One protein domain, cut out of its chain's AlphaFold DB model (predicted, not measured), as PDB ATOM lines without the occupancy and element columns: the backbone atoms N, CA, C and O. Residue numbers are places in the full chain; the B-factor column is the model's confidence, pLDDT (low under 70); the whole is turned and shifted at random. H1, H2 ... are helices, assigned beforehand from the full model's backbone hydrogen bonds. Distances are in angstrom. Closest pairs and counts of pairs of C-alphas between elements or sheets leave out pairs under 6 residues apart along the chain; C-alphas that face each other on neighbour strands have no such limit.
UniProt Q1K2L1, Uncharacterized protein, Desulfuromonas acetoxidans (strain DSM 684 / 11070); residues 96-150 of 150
ATOM      1  N   GLN A  96     384.738 400.251 359.688       66.19
ATOM      2  CA  GLN A  96     385.548 399.648 360.750       66.19
ATOM      3  C   GLN A  96     385.304 400.283 362.127       66.19
ATOM      4  O   GLN A  96     386.143 400.122 363.007       66.19
ATOM      5  N   PHE A  97     384.173 400.974 362.351       68.19
ATOM      6  CA  PHE A  97     383.955 401.728 363.596       68.19
ATOM      7  C   PHE A  97     384.155 400.870 364.858       68.19
ATOM      8  O   PHE A  97     384.742 401.340 365.826       68.19
ATOM      9  N   LEU A  98     383.761 399.590 364.821       64.62
ATOM     10  CA  LEU A  98     383.918 398.640 365.931       64.62
ATOM     11  C   LEU A  98     385.376 398.290 366.277       64.62
ATOM     12  O   LEU A  98     385.624 397.772 367.361       64.62
ATOM     13  N   ARG A  99     386.337 398.548 365.382       68.19
ATOM     14  CA  ARG A  99     387.771 398.278 365.598       68.19
ATOM     15  C   ARG A  99     388.546 399.488 366.118       68.19
ATOM     16  O   ARG A  99     389.717 399.368 366.475       68.19
ATOM     17  N   GLU A 100     387.897 400.647 366.162       74.69
ATOM     18  CA  GLU A 100     388.471 401.882 366.680       74.69
ATOM     19  C   GLU A 100     388.118 402.054 368.166       74.69
ATOM     20  O   GLU A 100     387.041 401.652 368.622       74.69
ATOM     21  N   VAL A 101     388.998 402.717 368.926       74.50
ATOM     22  CA  VAL A 101     388.778 403.053 370.350       74.50
ATOM     23  C   VAL A 101     387.416 403.725 370.569       74.50
ATOM     24  O   VAL A 101     386.724 403.448 371.550       74.50
ATOM     25  N   PHE A 102     386.992 404.580 369.635       76.06
ATOM     26  CA  PHE A 102     385.695 405.251 369.696       76.06
ATOM     27  C   PHE A 102     384.492 404.289 369.612       76.06
ATOM     28  O   PHE A 102     383.510 404.462 370.343       76.06
ATOM     29  N   GLY A 103     384.549 403.263 368.757       76.44
ATOM     30  CA  GLY A 103     383.472 402.276 368.653       76.44
ATOM     31  C   GLY A 103     383.433 401.330 369.842       76.44
ATOM     32  O   GLY A 103     382.353 401.067 370.368       76.44
ATOM     33  N   LEU A 104     384.598 400.908 370.341       80.75
ATOM     34  CA  LEU A 104     384.688 400.111 371.567       80.75
ATOM     35  C   LEU A 104     384.159 400.874 372.784       80.75
ATOM     36  O   LEU A 104     383.393 400.320 373.565       80.75
ATOM     37  N   SER A 105     384.472 402.166 372.904       80.81
ATOM     38  CA  SER A 105     383.875 403.043 373.919       80.81
ATOM     39  C   SER A 105     382.348 403.093 373.815       80.81
ATOM     40  O   SER A 105     381.650 403.046 374.828       80.81
ATOM     41  N   THR A 106     381.825 403.149 372.586       81.50
ATOM     42  CA  THR A 106     380.381 403.175 372.326       81.50
ATOM     43  C   THR A 106     379.701 401.859 372.701       81.50
ATOM     44  O   THR A 106     378.627 401.880 373.297       81.50
ATOM     45  N   LEU A 107     380.328 400.720 372.412       82.31
ATOM     46  CA  LEU A 107     379.848 399.416 372.869       82.31
ATOM     47  C   LEU A 107     379.900 399.305 374.389       82.31
ATOM     48  O   LEU A 107     378.918 398.910 375.009       82.31
ATOM     49  N   PHE A 108     381.020 399.698 374.990       83.94
ATOM     50  CA  PHE A 108     381.213 399.610 376.430       83.94
ATOM     51  C   PHE A 108     380.145 400.405 377.185       83.94
ATOM     52  O   PHE A 108     379.508 399.858 378.081       83.94
ATOM     53  N   LYS A 109     379.857 401.652 376.779       83.81
ATOM     54  CA  LYS A 109     378.774 402.431 377.403       83.81
ATOM     55  C   LYS A 109     377.400 401.767 377.236       83.81
ATOM     56  O   LYS A 109     376.602 401.828 378.161       83.81
ATOM     57  N   LEU A 110     377.119 401.130 376.095       82.62
ATOM     58  CA  LEU A 110     375.837 400.458 375.854       82.62
ATOM     59  C   LEU A 110     375.676 399.224 376.735       82.62
ATOM     60  O   LEU A 110     374.615 399.041 377.322       82.62
ATOM     61  N   VAL A 111     376.729 398.417 376.870       85.19
ATOM     62  CA  VAL A 111     376.743 397.267 377.783       85.19
ATOM     63  C   VAL A 111     376.528 397.736 379.217       85.19
ATOM     64  O   VAL A 111     375.703 397.176 379.931       85.19
ATOM     65  N   LEU A 112     377.212 398.806 379.619       83.31
ATOM     66  CA  LEU A 112     377.149 399.324 380.981       83.31
ATOM     67  C   LEU A 112     375.755 399.879 381.322       83.31
ATOM     68  O   LEU A 112     375.215 399.580 382.386       83.31
ATOM     69  N   VAL A 113     375.127 400.608 380.392       81.38
ATOM     70  CA  VAL A 113     373.731 401.059 380.536       81.38
ATOM     71  C   VAL A 113     372.748 399.884 380.475       81.38
ATOM     72  O   VAL A 113     371.791 399.856 381.243       81.38
ATOM     73  N   GLY A 114     372.985 398.886 379.620       82.19
ATOM     74  CA  GLY A 114     372.157 397.680 379.542       82.19
ATOM     75  C   GLY A 114     372.171 396.881 380.847       82.19
ATOM     76  O   GLY A 114     371.120 396.498 381.351       82.19
ATOM     77  N   PHE A 115     373.346 396.695 381.449       85.06
ATOM     78  CA  PHE A 115     373.492 396.017 382.740       85.06
ATOM     79  C   PHE A 115     372.833 396.796 383.879       85.06
ATOM     80  O   PHE A 115     372.177 396.195 384.729       85.06
ATOM     81  N   ALA A 116     372.954 398.126 383.871       84.31
ATOM     82  CA  ALA A 116     372.232 398.991 384.798       84.31
ATOM     83  C   ALA A 116     370.706 398.833 384.655       84.31
ATOM     84  O   ALA A 116     370.005 398.720 385.656       84.31
ATOM     85  N   HIS A 117     370.194 398.765 383.422       81.06
ATOM     86  CA  HIS A 117     368.766 398.582 383.149       81.06
ATOM     87  C   HIS A 117     368.250 397.195 383.569       81.06
ATOM     88  O   HIS A 117     367.141 397.081 384.082       81.06
ATOM     89  N   HIS A 118     369.049 396.139 383.395       87.94
ATOM     90  CA  HIS A 118     368.708 394.786 383.849       87.94
ATOM     91  C   HIS A 118     368.875 394.573 385.365       87.94
ATOM     92  O   HIS A 118     368.591 393.483 385.857       87.94
ATOM     93  N   GLY A 119     369.323 395.588 386.111       86.19
ATOM     94  CA  GLY A 119     369.512 395.509 387.562       86.19
ATOM     95  C   GLY A 119     370.755 394.726 387.996       86.19
ATOM     96  O   GLY A 119     370.897 394.414 389.174       86.19
ATOM     97  N   TRP A 120     371.668 394.411 387.073       90.12
ATOM     98  CA  TRP A 120     372.932 393.726 387.387       90.12
ATOM     99  C   TRP A 120     373.985 394.661 387.976       90.12
ATOM    100  O   TRP A 120     374.931 394.212 388.617       90.12
ATOM    101  N   LEU A 121     373.825 395.965 387.756       88.88
ATOM    102  CA  LEU A 121     374.673 397.003 388.321       88.88
ATOM    103  C   LEU A 121     373.813 398.108 388.949       88.88
ATOM    104  O   LEU A 121     372.713 398.381 388.461       88.88
ATOM    105  N   PRO A 122     374.314 398.797 389.989       84.75
ATOM    106  CA  PRO A 122     373.629 399.948 390.563       84.75
ATOM    107  C   PRO A 122     373.461 401.047 389.505       84.75
ATOM    108  O   PRO A 122     374.444 401.540 388.943       84.75
ATOM    109  N   ALA A 123     372.212 401.422 389.219       79.44
ATOM    110  CA  ALA A 123     371.873 402.202 388.032       79.44
ATOM    111  C   ALA A 123     372.520 403.595 388.003       79.44
ATOM    112  O   ALA A 123     373.167 403.946 387.019       79.44
ATOM    113  N   ILE A 124     372.413 404.356 389.098       82.06
ATOM    114  CA  ILE A 124     372.964 405.718 389.204       82.06
ATOM    115  C   ILE A 124     374.478 405.748 388.921       82.06
ATOM    116  O   ILE A 124     374.873 406.370 387.933       82.06
ATOM    117  N   PRO A 125     375.344 405.067 389.702       85.56
ATOM    118  CA  PRO A 125     376.788 405.149 389.486       85.56
ATOM    119  C   PRO A 125     377.203 404.580 388.125       85.56
ATOM    120  O   PRO A 125     378.125 405.102 387.504       85.56
ATOM    121  N   SER A 126     376.501 403.564 387.619       84.62
ATOM    122  CA  SER A 126     376.790 402.976 386.309       84.62
ATOM    123  C   SER A 126     376.544 403.972 385.180       84.62
ATOM    124  O   SER A 126     377.434 404.235 384.371       84.62
ATOM    125  N   VAL A 127     375.366 404.598 385.149       79.38
ATOM    126  CA  VAL A 127     375.039 405.603 384.129       79.38
ATOM    127  C   VAL A 127     375.984 406.803 384.233       79.38
ATOM    128  O   VAL A 127     376.472 407.272 383.205       79.38
ATOM    129  N   THR A 128     376.329 407.253 385.446       84.06
ATOM    130  CA  THR A 128     377.303 408.336 385.660       84.06
ATOM    131  C   THR A 128     378.689 407.988 385.111       84.06
ATOM    132  O   THR A 128     379.291 408.802 384.408       84.06
ATOM    133  N   VAL A 129     379.195 406.780 385.371       85.81
ATOM    134  CA  VAL A 129     380.495 406.321 384.853       85.81
ATOM    135  C   VAL A 129     380.476 406.213 383.331       85.81
ATOM    136  O   VAL A 129     381.407 406.692 382.681       85.81
ATOM    137  N   ALA A 130     379.414 405.650 382.743       83.88
ATOM    138  CA  ALA A 130     379.257 405.589 381.289       83.88
ATOM    139  C   ALA A 130     379.334 406.990 380.661       83.88
ATOM    140  O   ALA A 130     379.974 407.186 379.624       83.88
ATOM    141  N   PHE A 131     378.724 407.972 381.321       81.50
ATOM    142  CA  PHE A 131     378.726 409.364 380.905       81.50
ATOM    143  C   PHE A 131     380.091 410.036 380.987       81.50
ATOM    144  O   PHE A 131     380.533 410.667 380.023       81.50
ATOM    145  N   LEU A 132     380.764 409.894 382.128       85.31
ATOM    146  CA  LEU A 132     382.108 410.427 382.336       85.31
ATOM    147  C   LEU A 132     383.074 409.844 381.308       85.31
ATOM    148  O   LEU A 132     383.799 410.586 380.646       85.31
ATOM    149  N   LEU A 133     383.020 408.528 381.108       83.19
ATOM    150  CA  LEU A 133     383.858 407.840 380.139       83.19
ATOM    151  C   LEU A 133     383.586 408.329 378.709       83.19
ATOM    152  O   LEU A 133     384.525 408.607 377.963       83.19
ATOM    153  N   ALA A 134     382.315 408.499 378.335       81.12
ATOM    154  CA  ALA A 134     381.941 409.047 377.033       81.12
ATOM    155  C   ALA A 134     382.462 410.483 376.838       81.12
ATOM    156  O   ALA A 134     382.965 410.812 375.761       81.12
ATOM    157  N   SER A 135     382.384 411.324 377.875       81.25
ATOM    158  CA  SER A 135     382.895 412.697 377.844       81.25
ATOM    159  C   SER A 135     384.414 412.733 377.648       81.25
ATOM    160  O   SER A 135     384.895 413.382 376.713       81.25
ATOM    161  N   LEU A 136     385.159 411.949 378.435       84.56
ATOM    162  CA  LEU A 136     386.620 411.856 378.354       84.56
ATOM    163  C   LEU A 136     387.086 411.358 376.983       84.56
ATOM    164  O   LEU A 136     387.930 411.979 376.338       84.56
ATOM    165  N   ILE A 137     386.487 410.274 376.484       80.56
ATOM    166  CA  ILE A 137     386.870 409.683 375.196       80.56
ATOM    167  C   ILE A 137     386.479 410.595 374.028       80.56
ATOM    168  O   ILE A 137     387.176 410.633 373.014       80.56
ATOM    169  N   SER A 138     385.407 411.382 374.155       74.31
ATOM    170  CA  SER A 138     385.022 412.341 373.114       74.31
ATOM    171  C   SER A 138     386.025 413.487 372.932       74.31
ATOM    172  O   SER A 138     386.196 413.944 371.799       74.31
ATOM    173  N   HIS A 139     386.728 413.877 373.999       79.19
ATOM    174  CA  HIS A 139     387.765 414.916 373.990       79.19
ATOM    175  C   HIS A 139     389.183 414.363 373.820       79.19
ATOM    176  O   HIS A 139     390.134 415.136 373.707       79.19
ATOM    177  N   ALA A 140     389.345 413.038 373.769       77.19
ATOM    178  CA  ALA A 140     390.645 412.436 373.533       77.19
ATOM    179  C   ALA A 140     391.209 412.858 372.157       77.19
ATOM    180  O   ALA A 140     390.451 412.983 371.182       77.19
ATOM    181  N   PRO A 141     392.533 413.072 372.047       77.19
ATOM    182  CA  PRO A 141     393.166 413.512 370.810       77.19
ATOM    183  C   PRO A 141     392.921 412.518 369.669       77.19
ATOM    184  O   PRO A 141     392.770 411.312 369.879       77.19
ATOM    185  N   LYS A 142     392.894 413.028 368.431       70.38
ATOM    186  CA  LYS A 142     392.530 412.255 367.228       70.38
ATOM    187  C   LYS A 142     393.356 410.969 367.066       70.38
ATOM    188  O   LYS A 142     392.791 409.949 366.678       70.38
ATOM    189  N   ALA A 143     394.645 411.023 367.415       71.56
ATOM    190  CA  ALA A 143     395.564 409.883 367.396       71.56
ATOM    191  C   ALA A 143     395.114 408.734 368.318       71.56
ATOM    192  O   ALA A 143     395.275 407.570 367.978       71.56
ATOM    193  N   VAL A 144     394.471 409.047 369.448       73.62
ATOM    194  CA  VAL A 144     393.950 408.047 370.391       73.62
ATOM    195  C   VAL A 144     392.582 407.533 369.943       73.62
ATOM    196  O   VAL A 144     392.332 406.333 369.979       73.62
ATOM    197  N   ARG A 145     391.690 408.417 369.476       66.88
ATOM    198  CA  ARG A 145     390.304 408.047 369.124       66.88
ATOM    199  C   ARG A 145     390.183 407.111 367.924       66.88
ATOM    200  O   ARG A 145     389.301 406.257 367.923       66.88
ATOM    201  N   HIS A 146     391.039 407.295 366.920       68.69
ATOM    202  CA  HIS A 146     391.022 406.522 365.673       68.69
ATOM    203  C   HIS A 146     392.139 405.478 365.603       68.69
ATOM    204  O   HIS A 146     392.438 404.961 364.526       68.69
ATOM    205  N   ARG A 147     392.767 405.169 366.744       70.00
ATOM    206  CA  ARG A 147     393.746 404.092 366.818       70.00
ATOM    207  C   ARG A 147     393.025 402.764 366.603       70.00
ATOM    208  O   ARG A 147     392.092 402.448 367.346       70.00
ATOM    209  N   LEU A 148     393.441 402.004 365.591       66.75
ATOM    210  CA  LEU A 148     393.022 400.612 365.446       66.75
ATOM    211  C   LEU A 148     393.614 399.805 366.602       66.75
ATOM    212  O   LEU A 148     394.822 399.841 366.836       66.75
ATOM    213  N   LEU A 149     392.753 399.104 367.334       63.78
ATOM    214  CA  LEU A 149     393.168 398.184 368.396       63.78
ATOM    215  C   LEU A 149     393.231 396.722 367.920       63.78
ATOM    216  O   LEU A 149     393.849 395.905 368.596       63.78
ATOM    217  N   LEU A 150     392.615 396.414 366.771       60.75
ATOM    218  CA  LEU A 150     392.488 395.085 366.155       60.75
ATOM    219  C   LEU A 150     392.667 395.179 364.636       60.75
ATOM    220  O   LEU A 150     393.436 394.374 364.073       60.75
TER     221      LEU A 150
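Overview. This is residues 96 to 150 of the 150 residues of an uncharacterized protein of Desulfuromonas acetoxidans (strain DSM 684 / 11070) (UniProt Q1K2L1). This is a long helical hairpin: two helices of equal residue count, H1 and H2, lie side by side and run opposite ways, joined at one end by residues 118 to 122. At the open end of the hairpin the chain folds back through the very short helix H3, and the first and last printed residues lie at that same end. The printed part has 55 residues, with three named helices in the order H1, H2, H3 and no named strand; the class is all helix. It is only just loose, close to compact, with a radius of gyration of the C-alphas of 12.2 A, and its outline is flat, spanning 35 by 20 by 11 A.

Along the chain. H1 runs from Val 101, C-alpha at (388.778, 403.053, 370.350), to His 117, 24.2 A from first to last C-alpha. H2 holds residues 123 to 139 and measures 24.7 A, its last C-alpha at (387.765, 414.916, 373.990). H3 is residues 142 to 145, ending with C-alpha 145 at (390.304, 408.047, 369.124).

Arrangement. H1 and H2 form a helical hairpin and touch at a shallow tilt of 12 degrees, opposite ways. Their closest C-alphas, those of Ala 116 and Ala 123, are 4.6 A apart. H3 only just touches H1, with 3 pairs of C-alphas within 8 A and with residues 101 to 102 of H1 alone; the closest C-alphas are those of Val 101 and Arg 145, 5.4 A apart. H2 and H3 are close but not clearly touching, with the C-alphas of Ile 137 and Arg 145 closest at 7.2 A. In H1 and H2 every O i to N i+4 pair is within hydrogen-bond range; H3 is too short for such a pair.

Size, cuts and confidence. The C-alphas farthest apart, those of Gly 119 and Ala 143, are 35.9 A apart, while those of Gln 96 and Leu 150, the chain's last residue, are 9.9 A apart. The printed part has no cut, and the links H1 to H2 and H2 to H3 are tight. The mean pLDDT of the printed part is 78.7, with residues 96 to 99, 145 to 146 and 148 to 150 under 70.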